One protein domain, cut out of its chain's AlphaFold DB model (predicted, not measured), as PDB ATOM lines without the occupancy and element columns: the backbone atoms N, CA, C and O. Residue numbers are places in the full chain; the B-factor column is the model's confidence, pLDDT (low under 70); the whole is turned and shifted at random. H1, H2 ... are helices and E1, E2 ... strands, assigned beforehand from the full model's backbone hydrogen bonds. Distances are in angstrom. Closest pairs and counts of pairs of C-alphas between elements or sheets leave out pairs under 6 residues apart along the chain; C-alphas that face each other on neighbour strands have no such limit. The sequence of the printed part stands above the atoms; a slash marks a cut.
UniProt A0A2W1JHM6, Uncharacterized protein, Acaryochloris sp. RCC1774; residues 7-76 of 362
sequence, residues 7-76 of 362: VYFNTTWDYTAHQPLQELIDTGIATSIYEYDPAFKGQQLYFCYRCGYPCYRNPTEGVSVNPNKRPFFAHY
ATOM      1  N   VAL A   7      97.847 108.998 102.330       87.06
ATOM      2  CA  VAL A   7      98.711 110.001 102.983       87.06
ATOM      3  C   VAL A   7      98.785 111.253 102.104       87.06
ATOM      4  O   VAL A   7      98.310 111.226 100.977       87.06
ATOM      5  N   TYR A   8      99.360 112.350 102.592       88.44
ATOM      6  CA  TYR A   8      99.548 113.573 101.802       88.44
ATOM      7  C   TYR A   8     101.026 113.764 101.476       88.44
ATOM      8  O   TYR A   8     101.849 113.830 102.386       88.44
ATOM      9  N   PHE A   9     101.358 113.846 100.192       89.00
ATOM     10  CA  PHE A   9     102.685 114.217  99.719       89.00
ATOM     11  C   PHE A   9     102.826 115.739  99.682       89.00
ATOM     12  O   PHE A   9     101.987 116.428  99.096       89.00
ATOM     13  N   ASN A  10     103.878 116.273 100.299       88.75
ATOM     14  CA  ASN A  10     104.168 117.701 100.293       88.75
ATOM     15  C   ASN A  10     105.679 117.942 100.453       88.75
ATOM     16  O   ASN A  10     106.320 117.358 101.320       88.75
ATOM     17  N   THR A  11     106.265 118.807  99.622       87.88
ATOM     18  CA  THR A  11     107.711 119.103  99.651       87.88
ATOM     19  C   THR A  11     108.094 120.263 100.564       87.88
ATOM     20  O   THR A  11     109.272 120.473 100.829       87.88
ATOM     21  N   THR A  12     107.111 121.051 100.993       83.88
ATOM     22  CA  THR A  12     107.299 122.279 101.781       83.88
ATOM     23  C   THR A  12     106.784 122.161 103.209       83.88
ATOM     24  O   THR A  12     107.104 123.002 104.043       83.88
ATOM     25  N   TRP A  13     105.977 121.137 103.480       81.69
ATOM     26  CA  TRP A  13     105.401 120.881 104.788       81.69
ATOM     27  C   TRP A  13     106.448 120.353 105.761       81.69
ATOM     28  O   TRP A  13     107.174 119.412 105.444       81.69
ATOM     29  N   ASP A  14     106.476 120.916 106.967       78.31
ATOM     30  CA  ASP A  14     107.366 120.463 108.029       78.31
ATOM     31  C   ASP A  14     106.589 120.238 109.328       78.31
ATOM     32  O   ASP A  14     106.084 121.160 109.974       78.31
ATOM     33  N   TYR A  15     106.535 118.974 109.746       74.88
ATOM     34  CA  TYR A  15     105.922 118.578 111.008       74.88
ATOM     35  C   TYR A  15     106.592 119.247 112.225       74.88
ATOM     36  O   TYR A  15     105.912 119.594 113.194       74.88
ATOM     37  N   THR A  16     107.912 119.455 112.189       75.62
ATOM     38  CA  THR A  16     108.672 120.066 113.294       75.62
ATOM     39  C   THR A  16     108.420 121.566 113.428       75.62
ATOM     40  O   THR A  16     108.562 122.115 114.519       75.62
ATOM     41  N   ALA A  17     107.949 122.211 112.359       76.25
ATOM     42  CA  ALA A  17     107.559 123.616 112.358       76.25
ATOM     43  C   ALA A  17     106.167 123.868 112.978       76.25
ATOM     44  O   ALA A  17     105.730 125.015 113.043       76.25
ATOM     45  N   HIS A  18     105.471 122.821 113.450       67.56
ATOM     46  CA  HIS A  18     104.134 122.896 114.062       67.56
ATOM     47  C   HIS A  18     103.081 123.607 113.193       67.56
ATOM     48  O   HIS A  18     102.166 124.256 113.707       67.56
ATOM     49  N   GLN A  19     103.198 123.474 111.873       76.69
ATOM     50  CA  GLN A  19     102.241 124.048 110.934       76.69
ATOM     51  C   GLN A  19     100.839 123.413 111.104       76.69
ATOM     52  O   GLN A  19     100.714 122.245 111.502       76.69
ATOM     53  N   PRO A  20      99.752 124.162 110.838       81.56
ATOM     54  CA  PRO A  20      98.386 123.693 111.058       81.56
ATOM     55  C   PRO A  20      97.983 122.599 110.063       81.56
ATOM     56  O   PRO A  20      97.920 122.846 108.871       81.56
ATOM     57  N   LEU A  21      97.590 121.415 110.542       81.19
ATOM     58  CA  LEU A  21      97.232 120.249 109.712       81.19
ATOM     59  C   LEU A  21      96.298 120.538 108.516       81.19
ATOM     60  O   LEU A  21      96.373 119.849 107.505       81.19
ATOM     61  N   GLN A  22      95.423 121.541 108.624       78.50
ATOM     62  CA  GLN A  22      94.561 121.970 107.524       78.50
ATOM     63  C   GLN A  22      95.365 122.436 106.300       78.50
ATOM     64  O   GLN A  22      95.024 122.086 105.181       78.50
ATOM     65  N   GLU A  23      96.476 123.136 106.505       84.50
ATOM     66  CA  GLU A  23      97.356 123.593 105.430       84.50
ATOM     67  C   GLU A  23      98.029 122.409 104.711       84.50
ATOM     68  O   GLU A  23      98.145 122.441 103.490       84.50
ATOM     69  N   LEU A  24      98.366 121.311 105.406       82.44
ATOM     70  CA  LEU A  24      98.804 120.063 104.759       82.44
ATOM     71  C   LEU A  24      97.712 119.468 103.864       82.44
ATOM     72  O   LEU A  24      98.016 118.965 102.786       82.44
ATOM     73  N   ILE A  25      96.460 119.487 104.326       81.38
ATOM     74  CA  ILE A  25      95.321 118.954 103.571       81.38
ATOM     75  C   ILE A  25      95.040 119.826 102.341       81.38
ATOM     76  O   ILE A  25      94.754 119.296 101.272       81.38
ATOM     77  N   ASP A  26      95.162 121.145 102.484       80.81
ATOM     78  CA  ASP A  26      94.862 122.107 101.425       80.81
ATOM     79  C   ASP A  26      95.982 122.192 100.371       80.81
ATOM     80  O   ASP A  26      95.708 122.441  99.198       80.81
ATOM     81  N   THR A  27      97.245 122.000 100.773       86.25
ATOM     82  CA  THR A  27      98.422 122.158  99.891       86.25
ATOM     83  C   THR A  27      99.067 120.842  99.460       86.25
ATOM     84  O   THR A  27      99.816 120.815  98.484       86.25
ATOM     85  N   GLY A  28      98.822 119.752 100.187       86.00
ATOM     86  CA  GLY A  28      99.387 118.440  99.900       86.00
ATOM     87  C   GLY A  28      98.601 117.670  98.840       86.00
ATOM     88  O   GLY A  28      97.401 117.853  98.653       86.00
ATOM     89  N   ILE A  29      99.283 116.743  98.176       86.12
ATOM     90  CA  ILE A  29      98.677 115.837  97.201       86.12
ATOM     91  C   ILE A  29      98.288 114.550  97.923       86.12
ATOM     92  O   ILE A  29      99.154 113.825  98.419       86.12
ATOM     93  N   ALA A  30      96.993 114.240  97.971       85.31
ATOM     94  CA  ALA A  30      96.523 112.954  98.475       85.31
ATOM     95  C   ALA A  30      97.130 111.823  97.628       85.31
ATOM     96  O   ALA A  30      96.894 111.742  96.429       85.31
ATOM     97  N   THR A  31      97.944 110.981  98.254       80.00
ATOM     98  CA  THR A  31      98.679 109.891  97.615       80.00
ATOM     99  C   THR A  31      98.231 108.569  98.215       80.00
ATOM    100  O   THR A  31      98.295 108.360  99.433       80.00
ATOM    101  N   SER A  32      97.780 107.662  97.356       82.00
ATOM    102  CA  SER A  32      97.497 106.282  97.730       82.00
ATOM    103  C   SER A  32      98.770 105.439  97.799       82.00
ATOM    104  O   SER A  32      99.840 105.816  97.325       82.00
ATOM    105  N   ILE A  33      98.671 104.233  98.353       77.62
ATOM    106  CA  ILE A  33      99.840 103.354  98.453       77.62
ATOM    107  C   ILE A  33     100.389 102.850  97.111       77.62
ATOM    108  O   ILE A  33     101.527 102.376  97.044       77.62
ATOM    109  N   TYR A  34      99.581 102.940  96.055       76.19
ATOM    110  CA  TYR A  34      99.954 102.562  94.694       76.19
ATOM    111  C   TYR A  34     100.614 103.715  93.931       76.19
ATOM    112  O   TYR A  34     101.358 103.472  92.989       76.19
ATOM    113  N   GLU A  35     100.381 104.953  94.367       79.00
ATOM    114  CA  GLU A  35     100.978 106.174  93.809       79.00
ATOM    115  C   GLU A  35     102.248 106.596  94.562       79.00
ATOM    116  O   GLU A  35     102.872 107.596  94.222       79.00
ATOM    117  N   TYR A  36     102.635 105.844  95.598       81.56
ATOM    118  CA  TYR A  36     103.865 106.088  96.340       81.56
ATOM    119  C   TYR A  36     105.085 105.929  95.429       81.56
ATOM    120  O   TYR A  36     105.358 104.840  94.922       81.56
ATOM    121  N   ASP A  37     105.859 107.001  95.302       81.81
ATOM    122  CA  ASP A  37     107.131 106.986  94.593       81.81
ATOM    123  C   ASP A  37     108.283 106.605  95.553       81.81
ATOM    124  O   ASP A  37     108.575 107.350  96.503       81.81
ATOM    125  N   PRO A  38     108.957 105.455  95.331       79.75
ATOM    126  CA  PRO A  38     110.083 105.012  96.146       79.75
ATOM    127  C   PRO A  38     111.315 105.922  96.050       79.75
ATOM    128  O   PRO A  38     112.151 105.867  96.954       79.75
ATOM    129  N   ALA A  39     111.427 106.794  95.041       80.81
ATOM    130  CA  ALA A  39     112.520 107.763  94.932       80.81
ATOM    131  C   ALA A  39     112.555 108.753  96.113       80.81
ATOM    132  O   ALA A  39     113.624 109.231  96.494       80.81
ATOM    133  N   PHE A  40     111.405 109.007  96.748       81.31
ATOM    134  CA  PHE A  40     111.282 109.896  97.909       81.31
ATOM    135  C   PHE A  40     111.458 109.183  99.261       81.31
ATOM    136  O   PHE A  40     111.231 109.767 100.326       81.31
ATOM    137  N   LYS A  41     111.890 107.914  99.254       76.62
ATOM    138  CA  LYS A  41     112.192 107.150 100.472       76.62
ATOM    139  C   LYS A  41     113.214 107.887 101.339       76.62
ATOM    140  O   LYS A  41     114.281 108.279 100.881       76.62
ATOM    141  N   GLY A  42     112.898 108.030 102.626       75.69
ATOM    142  CA  GLY A  42     113.791 108.661 103.605       75.69
ATOM    143  C   GLY A  42     113.776 110.192 103.587       75.69
ATOM    144  O   GLY A  42     114.311 110.791 104.511       75.69
ATOM    145  N   GLN A  43     113.112 110.816 102.609       81.38
ATOM    146  CA  GLN A  43     113.001 112.276 102.503       81.38
ATOM    147  C   GLN A  43     111.856 112.858 103.353       81.38
ATOM    148  O   GLN A  43     111.715 114.069 103.427       81.38
ATOM    149  N   GLN A  44     111.052 112.005 104.008       85.56
ATOM    150  CA  GLN A  44     109.950 112.400 104.904       85.56
ATOM    151  C   GLN A  44     108.906 113.335 104.263       85.56
ATOM    152  O   GLN A  44     108.334 114.172 104.945       85.56
ATOM    153  N   LEU A  45     108.626 113.163 102.967       88.19
ATOM    154  CA  LEU A  45     107.707 114.023 102.200       88.19
ATOM    155  C   LEU A  45     106.241 113.563 102.227       88.19
ATOM    156  O   LEU A  45     105.373 114.229 101.671       88.19
ATOM    157  N   TYR A  46     105.960 112.406 102.827       89.00
ATOM    158  CA  TYR A  46     104.607 111.873 102.970       89.00
ATOM    159  C   TYR A  46     104.151 112.021 104.412       89.00
ATOM    160  O   TYR A  46     104.863 111.612 105.325       89.00
ATOM    161  N   PHE A  47     102.947 112.540 104.621       88.19
ATOM    162  CA  PHE A  47     102.445 112.897 105.941       88.19
ATOM    163  C   PHE A  47     101.061 112.312 106.208       88.19
ATOM    164  O   PHE A  47     100.189 112.241 105.339       88.19
ATOM    165  N   CYS A  48     100.838 111.906 107.453       86.00
ATOM    166  CA  CYS A  48      99.548 111.417 107.909       86.00
ATOM    167  C   CYS A  48      98.527 112.557 108.005       86.00
ATOM    168  O   CYS A  48      98.716 113.506 108.758       86.00
ATOM    169  N   TYR A  49      97.375 112.418 107.353       83.56
ATOM    170  CA  TYR A  49      96.314 113.436 107.362       83.56
ATOM    171  C   TYR A  49      95.634 113.657 108.727       83.56
ATOM    172  O   TYR A  49      94.798 114.545 108.855       83.56
ATOM    173  N   ARG A  50      95.921 112.834 109.748       80.94
ATOM    174  CA  ARG A  50      95.340 112.987 111.101       80.94
ATOM    175  C   ARG A  50      96.283 113.601 112.115       80.94
ATOM    176  O   ARG A  50      95.805 114.257 113.034       80.94
ATOM    177  N   CYS A  51      97.579 113.324 112.014       80.44
ATOM    178  CA  CYS A  51      98.566 113.822 112.972       80.44
ATOM    179  C   CYS A  51      99.668 114.662 112.324       80.44
ATOM    180  O   CYS A  51     100.514 115.173 113.044       80.44
ATOM    181  N   GLY A  52      99.685 114.786 110.995       81.31
ATOM    182  CA  GLY A  52     100.717 115.499 110.241       81.31
ATOM    183  C   GLY A  52     102.080 114.814 110.272       81.31
ATOM    184  O   GLY A  52     103.049 115.375 109.781       81.31
ATOM    185  N   TYR A  53     102.172 113.626 110.874       86.38
ATOM    186  CA  TYR A  53     103.441 112.969 111.140       86.38
ATOM    187  C   TYR A  53     103.993 112.278 109.883       86.38
ATOM    188  O   TYR A  53     103.199 111.679 109.149       86.38
ATOM    189  N   PRO A  54     105.320 112.299 109.649       87.81
ATOM    190  CA  PRO A  54     105.937 111.628 108.511       87.81
ATOM    191  C   PRO A  54     105.617 110.128 108.431       87.81
ATOM    192  O   PRO A  54     105.732 109.384 109.413       87.81
ATOM    193  N   CYS A  55     105.290 109.668 107.229       86.75
ATOM    194  CA  CYS A  55     104.954 108.291 106.897       86.75
ATOM    195  C   CYS A  55     105.892 107.715 105.832       86.75
ATOM    196  O   CYS A  55     106.454 108.431 105.007       86.75
ATOM    197  N   TYR A  56     106.015 106.392 105.820       85.19
ATOM    198  CA  TYR A  56     106.692 105.624 104.782       85.19
ATOM    199  C   TYR A  56     105.837 104.429 104.358       85.19
ATOM    200  O   TYR A  56     104.996 103.949 105.121       85.19
ATOM    201  N   ARG A  57     106.055 103.934 103.137       82.81
ATOM    202  CA  ARG A  57     105.426 102.703 102.644       82.81
ATOM    203  C   ARG A  57     106.133 101.469 103.208       82.81
ATOM    204  O   ARG A  57     107.363 101.378 103.156       82.81
ATOM    205  N   ASN A  58     105.361 100.506 103.703       75.00
ATOM    206  CA  ASN A  58     105.836  99.204 104.160       75.00
ATOM    207  C   ASN A  58     105.112  98.074 103.396       75.00
ATOM    208  O   ASN A  58     103.881  98.047 103.430       75.00
ATOM    209  N   PRO A  59     105.821  97.148 102.721       70.75
ATOM    210  CA  PRO A  59     107.267  97.147 102.462       70.75
ATOM    211  C   PRO A  59     107.680  98.338 101.593       70.75
ATOM    212  O   PRO A  59     106.858  98.927 100.891       70.75
ATOM    213  N   THR A  60     108.951  98.730 101.642       66.75
ATOM    214  CA  THR A  60     109.380  99.934 100.918       66.75
ATOM    215  C   THR A  60     109.485  99.726  99.411       66.75
ATOM    216  O   THR A  60     109.217 100.652  98.652       66.75
ATOM    217  N   GLU A  61     109.814  98.511  98.985       62.56
ATOM    218  CA  GLU A  61     109.918  98.082  97.591       62.56
ATOM    219  C   GLU A  61     109.256  96.702  97.467       62.56
ATOM    220  O   GLU A  61     109.277  95.928  98.424       62.56
ATOM    221  N   GLY A  62     108.643  96.412  96.317       57.12
ATOM    222  CA  GLY A  62     108.019  95.114  96.042       57.12
ATOM    223  C   GLY A  62     106.769  94.792  96.874       57.12
ATOM    224  O   GLY A  62     106.128  95.677  97.468       57.12
ATOM    225  N   VAL A  63     106.418  93.504  96.857       49.41
ATOM    226  CA  VAL A  63     105.360  92.873  97.655       49.41
ATOM    227  C   VAL A  63     105.922  92.471  99.023       49.41
ATOM    228  O   VAL A  63     107.126  92.290  99.201       49.41
ATOM    229  N   SER A  64     105.061  92.444 100.039       47.97
ATOM    230  CA  SER A  64     105.444  92.114 101.416       47.97
ATOM    231  C   SER A  64     106.146  90.754 101.481       47.97
ATOM    232  O   SER A  64     105.742  89.820 100.797       47.97
ATOM    233  N   VAL A  65     107.139  90.615 102.375       46.09
ATOM    234  CA  VAL A  65     107.818  89.333 102.687       46.09
ATOM    235  C   VAL A  65     106.809  88.231 103.038       46.09
ATOM    236  O   VAL A  65     107.063  87.048 102.847       46.09
ATOM    237  N   ASN A  66     105.644  88.632 103.542       47.22
ATOM    238  CA  ASN A  66     104.484  87.773 103.672       47.22
ATOM    239  C   ASN A  66     103.502  88.091 102.525       47.22
ATOM    240  O   ASN A  66     102.964  89.207 102.527       47.22
ATOM    241  N   PRO A  67     103.251  87.159 101.585       46.03
ATOM    242  CA  PRO A  67     102.439  87.399 100.386       46.03
ATOM    243  C   PRO A  67     100.995  87.826 100.703       46.03
ATOM    244  O   PRO A  67     100.347  88.480  99.892       46.03
ATOM    245  N   ASN A  68     100.518  87.549 101.920       44.69
ATOM    246  CA  ASN A  68      99.181  87.917 102.391       44.69
ATOM    247  C   ASN A  68      99.091  89.291 103.072       44.69
ATOM    248  O   ASN A  68      97.997  89.746 103.397       44.69
ATOM    249  N   LYS A  69     100.209  89.994 103.287       56.62
ATOM    250  CA  LYS A  69     100.183  91.350 103.853       56.62
ATOM    251  C   LYS A  69     100.168  92.396 102.749       56.62
ATOM    252  O   LYS A  69     101.151  92.584 102.033       56.62
ATOM    253  N   ARG A  70      99.061  93.133 102.651       64.56
ATOM    254  CA  ARG A  70      98.964  94.282 101.743       64.56
ATOM    255  C   ARG A  70      99.957  95.369 102.164       64.56
ATOM    256  O   ARG A  70     100.147  95.573 103.365       64.56
ATOM    257  N   PRO A  71     100.561  96.095 101.209       70.50
ATOM    258  CA  PRO A  71     101.347  97.273 101.534       70.50
ATOM    259  C   PRO A  71     100.511  98.272 102.341       70.50
ATOM    260  O   PRO A  71      99.336  98.487 102.039       70.50
ATOM    261  N   PHE A  72     101.113  98.901 103.349       78.06
ATOM    262  CA  PHE A  72     100.474  99.936 104.168       78.06
ATOM    263  C   PHE A  72     101.424 101.109 104.439       78.06
ATOM    264  O   PHE A  72     102.648 100.970 104.375       78.06
ATOM    265  N   PHE A  73     100.863 102.280 104.748       82.00
ATOM    266  CA  PHE A  73     101.640 103.409 105.249       82.00
ATOM    267  C   PHE A  73     101.860 103.271 106.756       82.00
ATOM    268  O   PHE A  73     100.924 103.018 107.515       82.00
ATOM    269  N   ALA A  74     103.103 103.450 107.188       80.12
ATOM    270  CA  ALA A  74     103.514 103.418 108.584       80.12
ATOM    271  C   ALA A  74     104.165 104.750 108.966       80.12
ATOM    272  O   ALA A  74     104.850 105.364 108.153       80.12
ATOM    273  N   HIS A  75     103.976 105.206 110.205       85.56
ATOM    274  CA  HIS A  75     104.712 106.364 110.717       85.56
ATOM    275  C   HIS A  75     106.180 106.007 110.942       85.56
ATOM    276  O   HIS A  75     106.481 104.905 111.404       85.56
ATOM    277  N   TYR A  76     107.085 106.957 110.705       80.75
ATOM    278  CA  TYR A  76     108.474 106.808 111.136       80.75
ATOM    279  C   TYR A  76     108.555 106.633 112.661       80.75
ATOM    280  O   TYR A  76     107.937 107.377 113.427       80.75
TER     281      TYR A  76
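What this domain is: This is residues 7 to 76 of the 362 residues of an uncharacterized protein of Acaryochloris sp. RCC1774 (UniProt A0A2W1JHM6). With little regular structure, this elongated body of loops holds two small antiparallel sheets, E3 - E4 and E1 - E2, between helix H1 toward one end and the loop of residues 59 to 71 at the other. The 70 printed residues have one named helix and four named strands, ordered E1, H1, E2, E3, E4, holding only 22 residues. The class is mixed; the whole is compact, with radius of gyration of the C-alphas 12.3 A and spans of 38 by 21 by 18 A.

How they stand to each other: Look first at the hairpin of E3, residues 55 to 58, and E4, residues 72 to 75: N 56 and O 74 are within hydrogen-bond range at 2.8 A. In E1, residues 7 to 9, N 9 is 2.8 A from O 29 of E2, residues 29 to 32. In H1, residues 21 to 27, every O i to N i+4 pair is within range; its closest C-alpha to E1 is Ile 25, 7.1 A from that of Tyr 8.

Where its parts are: Find C-alpha 7, where E1 begins, at (98.711, 110.001, 102.983); E4 ends at C-alpha 75, (104.712, 106.364, 110.717). H1 spans 10.1 A.

The domain as a whole: The printed part has no cut. Confidence is under 70 at residue 18 and residues 60 to 70.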